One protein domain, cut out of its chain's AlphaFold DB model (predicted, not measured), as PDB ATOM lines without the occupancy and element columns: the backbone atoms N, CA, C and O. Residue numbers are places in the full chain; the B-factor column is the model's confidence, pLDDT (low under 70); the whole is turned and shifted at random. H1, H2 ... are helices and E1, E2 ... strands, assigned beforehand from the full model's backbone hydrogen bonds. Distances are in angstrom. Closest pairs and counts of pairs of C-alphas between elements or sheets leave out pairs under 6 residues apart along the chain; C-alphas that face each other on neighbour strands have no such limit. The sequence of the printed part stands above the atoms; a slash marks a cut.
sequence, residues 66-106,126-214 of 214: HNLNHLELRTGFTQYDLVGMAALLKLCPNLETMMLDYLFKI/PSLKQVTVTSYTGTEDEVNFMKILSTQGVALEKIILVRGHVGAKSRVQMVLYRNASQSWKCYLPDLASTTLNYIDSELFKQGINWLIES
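Overview. This is residues 66 to 106 and 126 to 214 of the 214 residues of an uncharacterized protein of Prunus dulcis (UniProt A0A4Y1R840). A twisted six-stranded sheet forms a wall, with four helices over one face and no named helix over the other. H1 and H2 run side by side over the part made by E1 to E4, while H3 and the short H4 cover the part with E5 and E6. The printed part has 130 residues, with four named helices and six named strands in the order E1 H1 E2 E3 H2 E4 E5 E6 H3 H4. The sheet is mixed, in the order E1 E2 E3 E4 E5 E6, with E1 to E4 parallel and E5 and E6 joined on antiparallel. The class is mixed, helices and strands; the whole is compact, with a radius of gyration of the C-alphas of 14.8 A and spans of 46 by 41 by 24 A.

Arrangement. E1, residues 70 to 75, is an edge strand parallel to E2, residues 97 to 102, with N 73 and O 99 2.8 A apart. Between them in the chain comes H1, residues 79 to 91, which only grazes the sheet; its closest C-alphas to E1 are those of Asp 81 and Thr 75, 6.3 A apart. E1, H1 and E2 form a strand-helix-strand unit, two parallel neighbour strands with a helix between, its crossover right-handed. E3, residues 130 to 134, is parallel to E2, with N 100 and O 132 2.7 A apart. With H2, residues 140 to 152, and E4, residues 158 to 163, it makes a second such right-handed unit; N 133 and O 160 of E3 and E4 are 2.8 A apart. H2 also only grazes the sheet. H1 and H2 are close but not clearly touching, at a shallow tilt of 31 degrees, the same way; their closest C-alphas, those of Leu 82 and Phe 145, are 8.0 A apart. E4, E5, residues 172 to 177, and E6, residues 185 to 187, form a meander, each strand the antiparallel neighbour of the one before, and two hairpins; N 161 and O 174 are 2.8 A apart, and N 177 and O 185 2.9 A. H3, residues 197 to 206, is over E5 at a height over the sheet of 10.0 A, slantwise to it at 33 degrees on the local plane, which is fitted to just 6 C-alphas. H4, residues 209 to 212, grazes the sheet and meets H3 only through their link; the closest C-alphas of H4 and E6, Ile 212 and Lys 185, are 6.1 A apart. Every O i to N i+4 pair is within hydrogen-bond range in H2 and H3, and 8 of 9 in H1; H4 is too short for one.

Along the chain. E1 begins at C-alpha 70 (18.479, -18.524, 40.819) and is 16.0 A long; E2 is 16.8 A, E3 13.1 A, E4 16.3 A, E5 16.4 A and E6 7.0 A. H1 is 19.0 A long, H2 18.2 A, H3 14.1 A and H4 5.1 A, ending at C-alpha 212 (-5.637, -15.976, 32.042).

Size, cuts and confidence. The two C-alphas farthest apart, those of His 66 and Thr 195, are 46.2 A apart. Residues 107 to 125 are cut out and not printed, with 32.8 A between C-alphas 106 and 126; of the links printed whole, none is long. The mean pLDDT of the printed part is 74.1, and 43 residues are under 70, among them residues 164 to 172 and 189 to 214.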
ATOM      1  N   HIS A  66      20.746 -26.676  48.111       77.88
ATOM      2  CA  HIS A  66      19.843 -25.872  48.950       77.88
ATOM      3  C   HIS A  66      20.056 -24.357  48.852       77.88
ATOM      4  O   HIS A  66      19.156 -23.595  49.191       77.88
ATOM      5  N   ASN A  67      21.234 -23.916  48.419       78.12
ATOM      6  CA  ASN A  67      21.587 -22.498  48.389       78.12
ATOM      7  C   ASN A  67      21.310 -21.842  47.030       78.12
ATOM      8  O   ASN A  67      21.450 -20.624  46.905       78.12
ATOM      9  N   LEU A  68      20.894 -22.631  46.032       80.25
ATOM     10  CA  LEU A  68      20.539 -22.119  44.718       80.25
ATOM     11  C   LEU A  68      19.148 -21.486  44.771       80.25
ATOM     12  O   LEU A  68      18.150 -22.186  44.923       80.25
ATOM     13  N   ASN A  69      19.095 -20.166  44.613       84.75
ATOM     14  CA  ASN A  69      17.853 -19.399  44.519       84.75
ATOM     15  C   ASN A  69      17.586 -18.872  43.098       84.75
ATOM     16  O   ASN A  69      16.471 -18.425  42.814       84.75
ATOM     17  N   HIS A  70      18.573 -18.968  42.201       83.19
ATOM     18  CA  HIS A  70      18.479 -18.524  40.819       83.19
ATOM     19  C   HIS A  70      19.088 -19.540  39.843       83.19
ATOM     20  O   HIS A  70      20.235 -19.965  40.000       83.19
ATOM     21  N   LEU A  71      18.332 -19.909  38.809       83.81
ATOM     22  CA  LEU A  71      18.738 -20.880  37.790       83.81
ATOM     23  C   LEU A  71      18.512 -20.299  36.396       83.81
ATOM     24  O   LEU A  71      17.405 -19.878  36.078       83.81
ATOM     25  N   GLU A  72      19.542 -20.322  35.558       82.31
ATOM     26  CA  GLU A  72      19.464 -19.925  34.155       82.31
ATOM     27  C   GLU A  72      19.687 -21.157  33.273       82.31
ATOM     28  O   GLU A  72      20.652 -21.898  33.453       82.31
ATOM     29  N   LEU A  73      18.798 -21.411  32.317       77.69
ATOM     30  CA  LEU A  73      18.929 -22.534  31.393       77.69
ATOM     31  C   LEU A  73      18.712 -22.066  29.964       77.69
ATOM     32  O   LEU A  73      17.775 -21.325  29.676       77.69
ATOM     33  N   ARG A  74      19.532 -22.573  29.049       74.12
ATOM     34  CA  ARG A  74      19.219 -22.554  27.619       74.12
ATOM     35  C   ARG A  74      18.625 -23.888  27.214       74.12
ATOM     36  O   ARG A  74      19.250 -24.917  27.467       74.12
ATOM     37  N   THR A  75      17.438 -23.858  26.614       73.19
ATOM     38  CA  THR A  75      16.618 -25.050  26.357       73.19
ATOM     39  C   THR A  75      15.794 -24.915  25.077       73.19
ATOM     40  O   THR A  75      15.416 -23.807  24.695       73.19
ATOM     41  N   GLY A  76      15.518 -26.046  24.420       71.06
ATOM     42  CA  GLY A  76      14.590 -26.143  23.292       71.06
ATOM     43  C   GLY A  76      13.154 -26.496  23.702       71.06
ATOM     44  O   GLY A  76      12.317 -26.669  22.824       71.06
ATOM     45  N   PHE A  77      12.875 -26.620  25.007       75.31
ATOM     46  CA  PHE A  77      11.583 -27.033  25.586       75.31
ATOM     47  C   PHE A  77      11.083 -28.419  25.142       75.31
ATOM     48  O   PHE A  77       9.925 -28.762  25.377       75.31
ATOM     49  N   THR A  78      11.956 -29.245  24.563       74.06
ATOM     50  CA  THR A  78      11.600 -30.606  24.152       74.06
ATOM     51  C   THR A  78      11.263 -31.479  25.352       74.06
ATOM     52  O   THR A  78      11.651 -31.199  26.488       74.06
ATOM     53  N   GLN A  79      10.627 -32.623  25.106       71.00
ATOM     54  CA  GLN A  79      10.430 -33.627  26.150       71.00
ATOM     55  C   GLN A  79      11.755 -34.064  26.806       71.00
ATOM     56  O   GLN A  79      11.787 -34.270  28.020       71.00
ATOM     57  N   TYR A  80      12.859 -34.131  26.047       68.75
ATOM     58  CA  TYR A  80      14.198 -34.394  26.589       68.75
ATOM     59  C   TYR A  80      14.642 -33.305  27.564       68.75
ATOM     60  O   TYR A  80      15.105 -33.596  28.669       68.75
ATOM     61  N   ASP A  81      14.457 -32.048  27.171       73.06
ATOM     62  CA  ASP A  81      14.826 -30.907  27.995       73.06
ATOM     63  C   ASP A  81      13.976 -30.843  29.267       73.06
ATOM     64  O   ASP A  81      14.501 -30.569  30.344       73.06
ATOM     65  N   LEU A  82      12.676 -31.141  29.171       76.38
ATOM     66  CA  LEU A  82      11.752 -31.161  30.307       76.38
ATOM     67  C   LEU A  82      12.118 -32.241  31.326       76.38
ATOM     68  O   LEU A  82      12.134 -31.962  32.525       76.38
ATOM     69  N   VAL A  83      12.464 -33.454  30.880       71.88
ATOM     70  CA  VAL A  83      12.999 -34.507  31.765       71.88
ATOM     71  C   VAL A  83      14.302 -34.039  32.415       71.88
ATOM     72  O   VAL A  83      14.508 -34.234  33.618       71.88
ATOM     73  N   GLY A  84      15.145 -33.360  31.635       70.56
ATOM     74  CA  GLY A  84      16.386 -32.763  32.100       70.56
ATOM     75  C   GLY A  84      16.180 -31.780  33.255       70.56
ATOM     76  O   GLY A  84      16.738 -31.913  34.348       70.56
ATOM     77  N   MET A  85      15.293 -30.820  33.013       77.50
ATOM     78  CA  MET A  85      14.865 -29.801  33.960       77.50
ATOM     79  C   MET A  85      14.209 -30.402  35.199       77.50
ATOM     80  O   MET A  85      14.523 -29.982  36.308       77.50
ATOM     81  N   ALA A  86      13.350 -31.412  35.042       77.56
ATOM     82  CA  ALA A  86      12.677 -32.078  36.155       77.56
ATOM     83  C   ALA A  86      13.674 -32.644  37.168       77.56
ATOM     84  O   ALA A  86      13.500 -32.507  38.382       77.56
ATOM     85  N   ALA A  87      14.737 -33.283  36.677       72.19
ATOM     86  CA  ALA A  87      15.766 -33.827  37.543       72.19
ATOM     87  C   ALA A  87      16.598 -32.727  38.213       72.19
ATOM     88  O   ALA A  87      16.887 -32.843  39.400       72.19
ATOM     89  N   LEU A  88      16.935 -31.651  37.494       75.44
ATOM     90  CA  LEU A  88      17.655 -30.503  38.058       75.44
ATOM     91  C   LEU A  88      16.844 -29.792  39.147       75.44
ATOM     92  O   LEU A  88      17.365 -29.511  40.224       75.44
ATOM     93  N   LEU A  89      15.558 -29.554  38.897       80.88
ATOM     94  CA  LEU A  89      14.641 -28.922  39.842       80.88
ATOM     95  C   LEU A  89      14.508 -29.720  41.143       80.88
ATOM     96  O   LEU A  89      14.518 -29.136  42.222       80.88
ATOM     97  N   LYS A  90      14.501 -31.059  41.063       81.19
ATOM     98  CA  LYS A  90      14.511 -31.931  42.252       81.19
ATOM     99  C   LYS A  90      15.734 -31.721  43.143       81.19
ATOM    100  O   LYS A  90      15.640 -31.969  44.340       81.19
ATOM    101  N   LEU A  91      16.857 -31.269  42.586       77.31
ATOM    102  CA  LEU A  91      18.068 -30.970  43.350       77.31
ATOM    103  C   LEU A  91      18.029 -29.570  43.976       77.31
ATOM    104  O   LEU A  91      18.818 -29.304  44.874       77.31
ATOM    105  N   CYS A  92      17.136 -28.679  43.537       83.19
ATOM    106  CA  CYS A  92      17.139 -27.256  43.890       83.19
ATOM    107  C   CYS A  92      15.842 -26.858  44.625       83.19
ATOM    108  O   CYS A  92      15.038 -26.093  44.092       83.19
ATOM    109  N   PRO A  93      15.601 -27.356  45.853       85.69
ATOM    110  CA  PRO A  93      14.307 -27.204  46.523       85.69
ATOM    111  C   PRO A  93      13.971 -25.751  46.883       85.69
ATOM    112  O   PRO A  93      12.799 -25.400  46.935       85.69
ATOM    113  N   ASN A  94      14.980 -24.903  47.096       87.56
ATOM    114  CA  ASN A  94      14.810 -23.502  47.494       87.56
ATOM    115  C   ASN A  94      14.915 -22.534  46.302       87.56
ATOM    116  O   ASN A  94      15.134 -21.339  46.495       87.56
ATOM    117  N   LEU A  95      14.809 -23.043  45.071       89.06
ATOM    118  CA  LEU A  95      14.897 -22.223  43.872       89.06
ATOM    119  C   LEU A  95      13.734 -21.228  43.838       89.06
ATOM    120  O   LEU A  95      12.583 -21.645  43.776       89.06
ATOM    121  N   GLU A  96      14.032 -19.929  43.838       92.38
ATOM    122  CA  GLU A  96      13.012 -18.875  43.831       92.38
ATOM    123  C   GLU A  96      12.770 -18.307  42.435       92.38
ATOM    124  O   GLU A  96      11.653 -17.901  42.105       92.38
ATOM    125  N   THR A  97      13.811 -18.274  41.606       90.31
ATOM    126  CA  THR A  97      13.776 -17.630  40.295       90.31
ATOM    127  C   THR A  97      14.426 -18.508  39.230       90.31
ATOM    128  O   THR A  97      15.488 -19.088  39.446       90.31
ATOM    129  N   MET A  98      13.789 -18.599  38.066       90.38
ATOM    130  CA  MET A  98      14.297 -19.337  36.912       90.38
ATOM    131  C   MET A  98      14.238 -18.467  35.658       90.38
ATOM    132  O   MET A  98      13.229 -17.808  35.403       90.38
ATOM    133  N   MET A  99      15.298 -18.489  34.860       86.38
ATOM    134  CA  MET A  99      15.354 -17.865  33.544       86.38
ATOM    135  C   MET A  99      15.630 -18.928  32.486       86.38
ATOM    136  O   MET A  99      16.559 -19.717  32.620       86.38
ATOM    137  N   LEU A 100      14.811 -18.953  31.446       85.38
ATOM    138  CA  LEU A 100      14.891 -19.886  30.336       85.38
ATOM    139  C   LEU A 100      15.104 -19.086  29.065       85.38
ATOM    140  O   LEU A 100      14.295 -18.222  28.749       85.38
ATOM    141  N   ASP A 101      16.178 -19.375  28.349       78.81
ATOM    142  CA  ASP A 101      16.477 -18.756  27.066       78.81
ATOM    143  C   ASP A 101      16.321 -19.789  25.956       78.81
ATOM    144  O   ASP A 101      16.853 -20.901  26.047       78.81
ATOM    145  N   TYR A 102      15.550 -19.437  24.927       72.88
ATOM    146  CA  TYR A 102      15.300 -20.345  23.819       72.88
ATOM    147  C   TYR A 102      16.604 -20.658  23.082       72.88
ATOM    148  O   TYR A 102      17.300 -19.769  22.581       72.88
ATOM    149  N   LEU A 103      16.924 -21.946  22.988       66.56
ATOM    150  CA  LEU A 103      18.003 -22.447  22.157       66.56
ATOM    151  C   LEU A 103      17.409 -22.973  20.846       66.56
ATOM    152  O   LEU A 103      16.703 -23.977  20.846       66.56
ATOM    153  N   PHE A 104      17.719 -22.320  19.724       54.34
ATOM    154  CA  PHE A 104      17.321 -22.809  18.401       54.34
ATOM    155  C   PHE A 104      17.887 -24.224  18.179       54.34
ATOM    156  O   PHE A 104      19.106 -24.409  18.251       54.34
ATOM    157  N   LYS A 105      17.005 -25.210  17.946       54.22
ATOM    158  CA  LYS A 105      17.371 -26.604  17.635       54.22
ATOM    159  C   LYS A 105      18.287 -26.602  16.409       54.22
ATOM    160  O   LYS A 105      17.889 -26.111  15.356       54.22
ATOM    161  N   ILE A 106      19.520 -27.087  16.552       44.56
ATOM    162  CA  ILE A 106      20.471 -27.119  15.429       44.56
ATOM    163  C   ILE A 106      20.273 -28.386  14.574       44.56
ATOM    164  O   ILE A 106      20.579 -28.334  13.391       44.56
ATOM    165  N   PRO A 126       8.880 -26.318  44.627       88.25
ATOM    166  CA  PRO A 126       8.075 -25.941  45.792       88.25
ATOM    167  C   PRO A 126       8.248 -24.480  46.236       88.25
ATOM    168  O   PRO A 126       7.384 -23.962  46.935       88.25
ATOM    169  N   SER A 127       9.338 -23.812  45.850       91.56
ATOM    170  CA  SER A 127       9.624 -22.418  46.229       91.56
ATOM    171  C   SER A 127       9.768 -21.472  45.037       91.56
ATOM    172  O   SER A 127      10.115 -20.308  45.228       91.56
ATOM    173  N   LEU A 128       9.491 -21.946  43.816       93.25
ATOM    174  CA  LEU A 128       9.696 -21.163  42.602       93.25
ATOM    175  C   LEU A 128       8.616 -20.089  42.470       93.25
ATOM    176  O   LEU A 128       7.457 -20.404  42.216       93.25
ATOM    177  N   LYS A 129       9.022 -18.825  42.610       93.69
ATOM    178  CA  LYS A 129       8.150 -17.642  42.576       93.69
ATOM    179  C   LYS A 129       8.090 -17.009  41.195       93.69
ATOM    180  O   LYS A 129       7.025 -16.556  40.778       93.69
ATOM    181  N   GLN A 130       9.218 -16.979  40.482       93.62
ATOM    182  CA  GLN A 130       9.322 -16.312  39.185       93.62
ATOM    183  C   GLN A 130       9.953 -17.199  38.113       93.62
ATOM    184  O   GLN A 130      11.044 -17.734  38.306       93.62
ATOM    185  N   VAL A 131       9.318 -17.248  36.941       92.38
ATOM    186  CA  VAL A 131       9.913 -17.785  35.708       92.38
ATOM    187  C   VAL A 131      10.015 -16.678  34.670       92.38
ATOM    188  O   VAL A 131       9.096 -15.885  34.499       92.38
ATOM    189  N   THR A 132      11.142 -16.595  33.977       90.50
ATOM    190  CA  THR A 132      11.346 -15.684  32.847       90.50
ATOM    191  C   THR A 132      11.705 -16.504  31.623       90.50
ATOM    192  O   THR A 132      12.695 -17.217  31.661       90.50
ATOM    193  N   VAL A 133      10.921 -16.413  30.554       88.25
ATOM    194  CA  VAL A 133      11.208 -17.057  29.270       88.25
ATOM    195  C   VAL A 133      11.626 -15.983  28.277       88.25
ATOM    196  O   VAL A 133      10.828 -15.113  27.922       88.25
ATOM    197  N   THR A 134      12.886 -16.007  27.858       85.06
ATOM    198  CA  THR A 134      13.428 -15.099  26.852       85.06
ATOM    199  C   THR A 134      13.346 -15.708  25.466       85.06
ATOM    200  O   THR A 134      13.474 -16.916  25.284       85.06
ATOM    201  N   SER A 135      13.139 -14.839  24.477       78.62
ATOM    202  CA  SER A 135      12.951 -15.228  23.079       78.62
ATOM    203  C   SER A 135      11.716 -16.115  22.865       78.62
ATOM    204  O   SER A 135      11.723 -16.953  21.975       78.62
ATOM    205  N   TYR A 136      10.652 -15.899  23.651       80.06
ATOM    206  CA  TYR A 136       9.413 -16.673  23.547       80.06
ATOM    207  C   TYR A 136       8.757 -16.484  22.174       80.06
ATOM    208  O   TYR A 136       8.519 -15.345  21.749       80.06
ATOM    209  N   THR A 137       8.443 -17.592  21.504       76.88
ATOM    210  CA  THR A 137       7.859 -17.592  20.149       76.88
ATOM    211  C   THR A 137       6.441 -18.156  20.080       76.88
ATOM    212  O   THR A 137       5.747 -17.906  19.097       76.88
ATOM    213  N   GLY A 138       5.980 -18.843  21.128       76.50
ATOM    214  CA  GLY A 138       4.659 -19.468  21.182       76.50
ATOM    215  C   GLY A 138       4.598 -20.838  20.503       76.50
ATOM    216  O   GLY A 138       3.533 -21.239  20.040       76.50
ATOM    217  N   THR A 139       5.724 -21.549  20.410       79.62
ATOM    218  CA  THR A 139       5.759 -22.920  19.873       79.62
ATOM    219  C   THR A 139       4.961 -23.891  20.746       79.62
ATOM    220  O   THR A 139       4.706 -23.626  21.921       79.62
ATOM    221  N   GLU A 140       4.581 -25.044  20.191       81.12
ATOM    222  CA  GLU A 140       3.851 -26.076  20.939       81.12
ATOM    223  C   GLU A 140       4.614 -26.538  22.192       81.12
ATOM    224  O   GLU A 140       4.018 -26.638  23.265       81.12
ATOM    225  N   ASP A 141       5.932 -26.720  22.075       80.94
ATOM    226  CA  ASP A 141       6.828 -27.079  23.181       80.94
ATOM    227  C   ASP A 141       6.784 -26.018  24.306       80.94
ATOM    228  O   ASP A 141       6.596 -26.342  25.484       80.94
ATOM    229  N   GLU A 142       6.870 -24.730  23.955       83.38
ATOM    230  CA  GLU A 142       6.772 -23.616  24.910       83.38
ATOM    231  C   GLU A 142       5.384 -23.533  25.564       83.38
ATOM    232  O   GLU A 142       5.270 -23.342  26.775       83.38
ATOM    233  N   VAL A 143       4.310 -23.697  24.784       82.56
ATOM    234  CA  VAL A 143       2.932 -23.700  25.296       82.56
ATOM    235  C   VAL A 143       2.711 -24.878  26.246       82.56
ATOM    236  O   VAL A 143       2.075 -24.718  27.291       82.56
ATOM    237  N   ASN A 144       3.258 -26.052  25.932       84.94
ATOM    238  CA  ASN A 144       3.203 -27.216  26.805       84.94
ATOM    239  C   ASN A 144       3.937 -26.961  28.127       84.94
ATOM    240  O   ASN A 144       3.397 -27.229  29.202       84.94
ATOM    241  N   PHE A 145       5.122 -26.352  28.076       86.62
ATOM    242  CA  PHE A 145       5.833 -25.951  29.285       86.62
ATOM    243  C   PHE A 145       5.015 -24.974  30.148       86.62
ATOM    244  O   PHE A 145       4.922 -25.151  31.363       86.62
ATOM    245  N   MET A 146       4.339 -24.000  29.536       86.81
ATOM    246  CA  MET A 146       3.457 -23.077  30.259       86.81
ATOM    247  C   MET A 146       2.286 -23.793  30.955       86.81
ATOM    248  O   MET A 146       1.945 -23.432  32.083       86.81
ATOM    249  N   LYS A 147       1.713 -24.842  30.345       85.81
ATOM    250  CA  LYS A 147       0.698 -25.713  30.981       85.81
ATOM    251  C   LYS A 147       1.253 -26.459  32.187       85.81
ATOM    252  O   LYS A 147       0.567 -26.619  33.197       85.81
ATOM    253  N   ILE A 148       2.502 -26.903  32.119       88.12
ATOM    254  CA  ILE A 148       3.159 -27.545  33.260       88.12
ATOM    255  C   ILE A 148       3.351 -26.531  34.396       88.12
ATOM    256  O   ILE A 148       3.012 -26.826  35.541       88.12
ATOM    257  N   LEU A 149       3.825 -25.316  34.096       88.12
ATOM    258  CA  LEU A 149       3.988 -24.264  35.106       88.12
ATOM    259  C   LEU A 149       2.665 -23.898  35.783       88.12
ATOM    260  O   LEU A 149       2.622 -23.738  37.003       88.12
ATOM    261  N   SER A 150       1.584 -23.785  35.012       84.19
ATOM    262  CA  SER A 150       0.274 -23.412  35.545       84.19
ATOM    263  C   SER A 150      -0.328 -24.482  36.451       84.19
ATOM    264  O   SER A 150      -0.997 -24.145  37.426       84.19
ATOM    265  N   THR A 151      -0.075 -25.757  36.145       85.00
ATOM    266  CA  THR A 151      -0.630 -26.903  36.877       85.00
ATOM    267  C   THR A 151       0.209 -27.304  38.087       85.00
ATOM    268  O   THR A 151      -0.347 -27.624  39.134       85.00
ATOM    269  N   GLN A 152       1.538 -27.280  37.972       88.44
ATOM    270  CA  GLN A 152       2.447 -27.805  39.000       88.44
ATOM    271  C   GLN A 152       3.122 -26.703  39.829       88.44
ATOM    272  O   GLN A 152       3.643 -26.963  40.915       88.44
ATOM    273  N   GLY A 153       3.113 -25.455  39.357       85.38
ATOM    274  CA  GLY A 153       3.794 -24.346  40.016       85.38
ATOM    275  C   GLY A 153       2.998 -23.706  41.123       85.38
ATOM    276  O   GLY A 153       2.534 -22.588  40.968       85.38
ATOM    277  N   VAL A 154       2.874 -24.381  42.260       86.69
ATOM    278  CA  VAL A 154       2.072 -23.916  43.406       86.69
ATOM    279  C   VAL A 154       2.547 -22.587  44.003       86.69
ATOM    280  O   VAL A 154       1.719 -21.774  44.399       86.69
ATOM    281  N   ALA A 155       3.858 -22.335  44.018       90.06
ATOM    282  CA  ALA A 155       4.457 -21.123  44.580       90.06
ATOM    283  C   ALA A 155       4.670 -20.002  43.547       90.06
ATOM    284  O   ALA A 155       5.160 -18.934  43.906       90.06
ATOM    285  N   LEU A 156       4.314 -20.228  42.272       90.38
ATOM    286  CA  LEU A 156       4.525 -19.228  41.229       90.38
ATOM    287  C   LEU A 156       3.637 -18.010  41.457       90.38
ATOM    288  O   LEU A 156       2.416 -18.126  41.574       90.38
ATOM    289  N   GLU A 157       4.267 -16.846  41.426       91.94
ATOM    290  CA  GLU A 157       3.639 -15.533  41.550       91.94
ATOM    291  C   GLU A 157       3.756 -14.750  40.240       91.94
ATOM    292  O   GLU A 157       2.909 -13.906  39.947       91.94
ATOM    293  N   LYS A 158       4.796 -15.023  39.438       91.62
ATOM    294  CA  LYS A 158       5.123 -14.233  38.251       91.62
ATOM    295  C   LYS A 158       5.717 -15.077  37.124       91.62
ATOM    296  O   LYS A 158       6.656 -15.840  37.332       91.62
ATOM    297  N   ILE A 159       5.225 -14.880  35.905       90.62
ATOM    298  CA  ILE A 159       5.846 -15.388  34.681       90.62
ATOM    299  C   ILE A 159       6.092 -14.214  33.737       90.62
ATOM    300  O   ILE A 159       5.198 -13.418  33.467       90.62
ATOM    301  N   ILE A 160       7.318 -14.081  33.251       89.56
ATOM    302  CA  ILE A 160       7.720 -13.020  32.330       89.56
ATOM    303  C   ILE A 160       8.041 -13.673  30.994       89.56
ATOM    304  O   ILE A 160       8.943 -14.498  30.917       89.56
ATOM    305  N   LEU A 161       7.322 -13.297  29.945       87.94
ATOM    306  CA  LEU A 161       7.585 -13.739  28.582       87.94
ATOM    307  C   LEU A 161       8.188 -12.566  27.819       87.94
ATOM    308  O   LEU A 161       7.562 -11.517  27.675       87.94
ATOM    309  N   VAL A 162       9.420 -12.724  27.350       84.50
ATOM    310  CA  VAL A 162      10.118 -11.705  26.568       84.50
ATOM    311  C   VAL A 162      10.195 -12.186  25.134       84.50
ATOM    312  O   VAL A 162      10.888 -13.159  24.839       84.50
ATOM    313  N   ARG A 163       9.524 -11.485  24.223       76.06
ATOM    314  CA  ARG A 163       9.634 -11.764  22.793       76.06
ATOM    315  C   ARG A 163      10.942 -11.174  22.269       76.06
ATOM    316  O   ARG A 163      11.215  -9.982  22.432       76.06
ATOM    317  N   GLY A 164      11.757 -12.020  21.646       63.69
ATOM    318  CA  GLY A 164      13.027 -11.644  21.036       63.69
ATOM    319  C   GLY A 164      12.971 -11.857  19.530       63.69
ATOM    320  O   GLY A 164      13.009 -12.991  19.075       63.69
ATOM    321  N   HIS A 165      12.909 -10.780  18.744       52.88
ATOM    322  CA  HIS A 165      13.245 -10.862  17.323       52.88
ATOM    323  C   HIS A 165      14.749 -10.635  17.174       52.88
ATOM    324  O   HIS A 165      15.269  -9.600  17.600       52.88
ATOM    325  N   VAL A 166      15.452 -11.593  16.565       42.75
ATOM    326  CA  VAL A 166      16.854 -11.421  16.163       42.75
ATOM    327  C   VAL A 166      16.936 -10.177  15.268       42.75
ATOM    328  O   VAL A 166      16.369 -10.153  14.181       42.75
ATOM    329  N   GLY A 167      17.583  -9.113  15.758       45.75
ATOM    330  CA  GLY A 167      17.774  -7.848  15.032       45.75
ATOM    331  C   GLY A 167      16.790  -6.707  15.344       45.75
ATOM    332  O   GLY A 167      17.007  -5.596  14.861       45.75
ATOM    333  N   ALA A 168      15.754  -6.908  16.168       49.84
ATOM    334  CA  ALA A 168      14.834  -5.825  16.541       49.84
ATOM    335  C   ALA A 168      15.324  -5.046  17.776       49.84
ATOM    336  O   ALA A 168      15.706  -5.626  18.790       49.84
ATOM    337  N   LYS A 169      15.266  -3.707  17.710       49.88
ATOM    338  CA  LYS A 169      15.626  -2.803  18.823       49.88
ATOM    339  C   LYS A 169      14.603  -2.793  19.968       49.88
ATOM    340  O   LYS A 169      14.922  -2.297  21.044       49.88
ATOM    341  N   SER A 170      13.410  -3.345  19.749       54.28
ATOM    342  CA  SER A 170      12.326  -3.378  20.733       54.28
ATOM    343  C   SER A 170      12.046  -4.814  21.156       54.28
ATOM    344  O   SER A 170      11.647  -5.644  20.340       54.28
ATOM    345  N   ARG A 171      12.262  -5.103  22.441       63.78
ATOM    346  CA  ARG A 171      11.815  -6.338  23.092       63.78
ATOM    347  C   ARG A 171      10.429  -6.066  23.649       63.78
ATOM    348  O   ARG A 171      10.278  -5.103  24.388       63.78
ATOM    349  N   VAL A 172       9.444  -6.877  23.278       69.69
ATOM    350  CA  VAL A 172       8.109  -6.799  23.880       69.69
ATOM    351  C   VAL A 172       8.088  -7.749  25.061       69.69
ATOM    352  O   VAL A 172       8.336  -8.947  24.900       69.69
ATOM    353  N   GLN A 173       7.813  -7.212  26.242       79.31
ATOM    354  CA  GLN A 173       7.651  -8.000  27.451       79.31
ATOM    355  C   GLN A 173       6.174  -8.168  27.780       79.31
ATOM    356  O   GLN A 173       5.372  -7.238  27.690       79.31
ATOM    357  N   MET A 174       5.825  -9.371  28.203       82.38
ATOM    358  CA  MET A 174       4.537  -9.687  28.782       82.38
ATOM    359  C   MET A 174       4.758 -10.238  30.177       82.38
ATOM    360  O   MET A 174       5.591 -11.119  30.388       82.38
ATOM    361  N   VAL A 175       4.014  -9.705  31.137       84.19
ATOM    362  CA  VAL A 175       4.114 -10.118  32.529       84.19
ATOM    363  C   VAL A 175       2.780 -10.693  32.964       84.19
ATOM    364  O   VAL A 175       1.765  -9.998  33.028       84.19
ATOM    365  N   LEU A 176       2.819 -11.978  33.279       86.56
ATOM    366  CA  LEU A 176       1.769 -12.715  33.950       86.56
ATOM    367  C   LEU A 176       2.067 -12.696  35.443       86.56
ATOM    368  O   LEU A 176       3.193 -12.963  35.860       86.56
ATOM    369  N   TYR A 177       1.073 -12.386  36.257       87.62
ATOM    370  CA  TYR A 177       1.214 -12.425  37.702       87.62
ATOM    371  C   TYR A 177      -0.069 -12.913  38.358       87.62
ATOM    372  O   TYR A 177      -1.164 -12.728  37.827       87.62
ATOM    373  N   ARG A 178       0.063 -13.516  39.534       82.75
ATOM    374  CA  ARG A 178      -1.070 -13.872  40.384       82.75
ATOM    375  C   ARG A 178      -0.696 -13.687  41.848       82.75
ATOM    376  O   ARG A 178       0.427 -13.973  42.251       82.75
ATOM    377  N   ASN A 179      -1.660 -13.244  42.645       73.75
ATOM    378  CA  ASN A 179      -1.554 -13.254  44.104       73.75
ATOM    379  C   ASN A 179      -2.224 -14.538  44.600       73.75
ATOM    380  O   ASN A 179      -3.206 -14.941  43.984       73.75
ATOM    381  N   ALA A 180      -1.694 -15.161  45.658       57.34
ATOM    382  CA  ALA A 180      -1.896 -16.552  46.109       57.34
ATOM    383  C   ALA A 180      -3.347 -17.038  46.404       57.34
ATOM    384  O   ALA A 180      -3.611 -17.580  47.474       57.34
ATOM    385  N   SER A 181      -4.263 -16.862  45.446       56.88
ATOM    386  CA  SER A 181      -5.651 -17.356  45.347       56.88
ATOM    387  C   SER A 181      -6.443 -16.704  44.183       56.88
ATOM    388  O   SER A 181      -7.664 -16.825  44.139       56.88
ATOM    389  N   GLN A 182      -5.802 -15.950  43.276       62.34
ATOM    390  CA  GLN A 182      -6.446 -15.245  42.154       62.34
ATOM    391  C   GLN A 182      -6.076 -15.870  40.801       62.34
ATOM    392  O   GLN A 182      -4.994 -16.445  40.666       62.34
ATOM    393  N   SER A 183      -6.956 -15.701  39.809       71.88
ATOM    394  CA  SER A 183      -6.675 -16.006  38.402       71.88
ATOM    395  C   SER A 183      -5.465 -15.219  37.892       71.88
ATOM    396  O   SER A 183      -5.112 -14.157  38.430       71.88
ATOM    397  N   TRP A 184      -4.799 -15.746  36.863       80.44
ATOM    398  CA  TRP A 184      -3.641 -15.082  36.272       80.44
ATOM    399  C   TRP A 184      -4.039 -13.749  35.641       80.44
ATOM    400  O   TRP A 184      -4.947 -13.661  34.822       80.44
ATOM    401  N   LYS A 185      -3.313 -12.691  35.995       82.44
ATOM    402  CA  LYS A 185      -3.450 -11.362  35.400       82.44
ATOM    403  C   LYS A 185      -2.293 -11.113  34.450       82.44
ATOM    404  O   LYS A 185      -1.163 -11.496  34.730       82.44
ATOM    405  N   CYS A 186      -2.571 -10.431  33.346       80.31
ATOM    406  CA  CYS A 186      -1.586 -10.116  32.320       80.31
ATOM    407  C   CYS A 186      -1.479  -8.601  32.123       80.31
ATOM    408  O   CYS A 186      -2.495  -7.907  32.070       80.31
ATOM    409  N   TYR A 187      -0.255  -8.089  31.991       80.88
ATOM    410  CA  TYR A 187      -0.003  -6.735  31.504       80.88
ATOM    411  C   TYR A 187       1.212  -6.694  30.569       80.88
ATOM    412  O   TYR A 187       2.154  -7.475  30.711       80.88
ATOM    413  N   LEU A 188       1.186  -5.766  29.608       75.06
ATOM    414  CA  LEU A 188       2.299  -5.481  28.702       75.06
ATOM    415  C   LEU A 188       2.910  -4.121  29.075       75.06
ATOM    416  O   LEU A 188       2.268  -3.099  28.826       75.06
ATOM    417  N   PRO A 189       4.124  -4.073  29.652       67.00
ATOM    418  CA  PRO A 189       4.780  -2.814  30.011       67.00
ATOM    419  C   PRO A 189       5.091  -1.919  28.798       67.00
ATOM    420  O   PRO A 189       5.071  -0.698  28.921       67.00
ATOM    421  N   ASP A 190       5.343  -2.515  27.626       62.75
ATOM    422  CA  ASP A 190       5.935  -1.828  26.464       62.75
ATOM    423  C   ASP A 190       4.911  -1.309  25.430       62.75
ATOM    424  O   ASP A 190       5.289  -0.790  24.378       62.75
ATOM    425  N   LEU A 191       3.600  -1.431  25.680       54.81
ATOM    426  CA  LEU A 191       2.562  -1.120  24.678       54.81
ATOM    427  C   LEU A 191       2.309   0.390  24.471       54.81
ATOM    428  O   LEU A 191       1.448   0.775  23.685       54.81
ATOM    429  N   ALA A 192       3.057   1.266  25.142       48.06
ATOM    430  CA  ALA A 192       2.813   2.706  25.097       48.06
ATOM    431  C   ALA A 192       3.267   3.411  23.798       48.06
ATOM    432  O   ALA A 192       2.945   4.586  23.643       48.06
ATOM    433  N   SER A 193       3.996   2.769  22.865       47.88
ATOM    434  CA  SER A 193       4.669   3.538  21.794       47.88
ATOM    435  C   SER A 193       4.611   3.051  20.339       47.88
ATOM    436  O   SER A 193       5.236   3.710  19.509       47.88
ATOM    437  N   THR A 194       3.908   1.976  19.951       44.41
ATOM    438  CA  THR A 194       3.912   1.604  18.514       44.41
ATOM    439  C   THR A 194       2.694   0.812  18.034       44.41
ATOM    440  O   THR A 194       2.406  -0.283  18.506       44.41
ATOM    441  N   THR A 195       2.028   1.341  17.004       45.28
ATOM    442  CA  THR A 195       0.808   0.826  16.349       45.28
ATOM    443  C   THR A 195       0.985  -0.522  15.637       45.28
ATOM    444  O   THR A 195      -0.004  -1.182  15.335       45.28
ATOM    445  N   LEU A 196       2.226  -0.964  15.400       42.50
ATOM    446  CA  LEU A 196       2.532  -2.265  14.784       42.50
ATOM    447  C   LEU A 196       2.375  -3.454  15.758       42.50
ATOM    448  O   LEU A 196       2.312  -4.595  15.320       42.50
ATOM    449  N   ASN A 197       2.260  -3.196  17.067       52.62
ATOM    450  CA  ASN A 197       2.296  -4.226  18.113       52.62
ATOM    451  C   ASN A 197       0.921  -4.792  18.507       52.62
ATOM    452  O   ASN A 197       0.864  -5.699  19.332       52.62
ATOM    453  N   TYR A 198      -0.191  -4.276  17.973       48.38
ATOM    454  CA  TYR A 198      -1.526  -4.682  18.438       48.38
ATOM    455  C   TYR A 198      -1.916  -6.090  17.962       48.38
ATOM    456  O   TYR A 198      -2.305  -6.923  18.773       48.38
ATOM    457  N   ILE A 199      -1.750  -6.387  16.668       48.31
ATOM    458  CA  ILE A 199      -2.089  -7.704  16.090       48.31
ATOM    459  C   ILE A 199      -1.171  -8.790  16.663       48.31
ATOM    460  O   ILE A 199      -1.634  -9.853  17.068       48.31
ATOM    461  N   ASP A 200       0.124  -8.489  16.766       51.25
ATOM    462  CA  ASP A 200       1.117  -9.389  17.349       51.25
ATOM    463  C   ASP A 200       0.905  -9.608  18.851       51.25
ATOM    464  O   ASP A 200       1.064 -10.728  19.329       51.25
ATOM    465  N   SER A 201       0.509  -8.573  19.601       56.03
ATOM    466  CA  SER A 201       0.118  -8.720  21.006       56.03
ATOM    467  C   SER A 201      -1.123  -9.593  21.154       56.03
ATOM    468  O   SER A 201      -1.228 -10.296  22.154       56.03
ATOM    469  N   GLU A 202      -2.071  -9.525  20.223       57.56
ATOM    470  CA  GLU A 202      -3.324 -10.266  20.331       57.56
ATOM    471  C   GLU A 202      -3.136 -11.747  19.987       57.56
ATOM    472  O   GLU A 202      -3.631 -12.603  20.711       57.56
ATOM    473  N   LEU A 203      -2.324 -12.072  18.974       54.41
ATOM    474  CA  LEU A 203      -1.896 -13.451  18.698       54.41
ATOM    475  C   LEU A 203      -1.060 -14.031  19.849       54.41
ATOM    476  O   LEU A 203      -1.247 -15.179  20.249       54.41
ATOM    477  N   PHE A 204      -0.175 -13.219  20.432       58.81
ATOM    478  CA  PHE A 204       0.621 -13.615  21.592       58.81
ATOM    479  C   PHE A 204      -0.252 -13.865  22.831       58.81
ATOM    480  O   PHE A 204      -0.005 -14.814  23.571       58.81
ATOM    481  N   LYS A 205      -1.311 -13.068  23.036       61.12
ATOM    482  CA  LYS A 205      -2.328 -13.330  24.065       61.12
ATOM    483  C   LYS A 205      -3.139 -14.588  23.762       61.12
ATOM    484  O   LYS A 205      -3.352 -15.373  24.674       61.12
ATOM    485  N   GLN A 206      -3.537 -14.836  22.510       63.94
ATOM    486  CA  GLN A 206      -4.311 -16.032  22.142       63.94
ATOM    487  C   GLN A 206      -3.626 -17.334  22.586       63.94
ATOM    488  O   GLN A 206      -4.297 -18.219  23.112       63.94
ATOM    489  N   GLY A 207      -2.295 -17.425  22.472       63.06
ATOM    490  CA  GLY A 207      -1.518 -18.591  22.922       63.06
ATOM    491  C   GLY A 207      -1.539 -18.844  24.437       63.06
ATOM    492  O   GLY A 207      -1.241 -19.955  24.882       63.06
ATOM    493  N   ILE A 208      -1.925 -17.843  25.235       69.25
ATOM    494  CA  ILE A 208      -1.966 -17.907  26.702       69.25
ATOM    495  C   ILE A 208      -3.322 -17.497  27.297       69.25
ATOM    496  O   ILE A 208      -3.442 -17.428  28.516       69.25
ATOM    497  N   ASN A 209      -4.352 -17.226  26.488       69.62
ATOM    498  CA  ASN A 209      -5.671 -16.809  26.985       69.62
ATOM    499  C   ASN A 209      -6.263 -17.859  27.926       69.62
ATOM    500  O   ASN A 209      -6.774 -17.513  28.986       69.62
ATOM    501  N   TRP A 210      -6.065 -19.140  27.606       69.75
ATOM    502  CA  TRP A 210      -6.449 -20.252  28.474       69.75
ATOM    503  C   TRP A 210      -5.824 -20.151  29.877       69.75
ATOM    504  O   TRP A 210      -6.442 -20.578  30.843       69.75
ATOM    505  N   LEU A 211      -4.627 -19.567  30.014       65.56
ATOM    506  CA  LEU A 211      -3.950 -19.378  31.298       65.56
ATOM    507  C   LEU A 211      -4.567 -18.228  32.108       65.56
ATOM    508  O   LEU A 211      -4.629 -18.319  33.328       65.56
ATOM    509  N   ILE A 212      -5.003 -17.161  31.434       64.00
ATOM    510  CA  ILE A 212      -5.637 -15.976  32.042       64.00
ATOM    511  C   ILE A 212      -7.073 -16.291  32.489       64.00
ATOM    512  O   ILE A 212      -7.540 -15.772  33.500       64.00
ATOM    513  N   GLU A 213      -7.767 -17.142  31.734       61.09
ATOM    514  CA  GLU A 213      -9.147 -17.565  31.997       61.09
ATOM    515  C   GLU A 213      -9.264 -18.681  33.056       61.09
ATOM    516  O   GLU A 213     -10.379 -19.001  33.469       61.09
ATOM    517  N   SER A 214      -8.133 -19.253  33.500       57.44
ATOM    518  CA  SER A 214      -8.035 -20.286  34.552       57.44
ATOM    519  C   SER A 214      -7.920 -19.695  35.959       57.44
ATOM    520  O   SER A 214      -8.521 -20.288  36.881       57.44
TER     521      SER A 214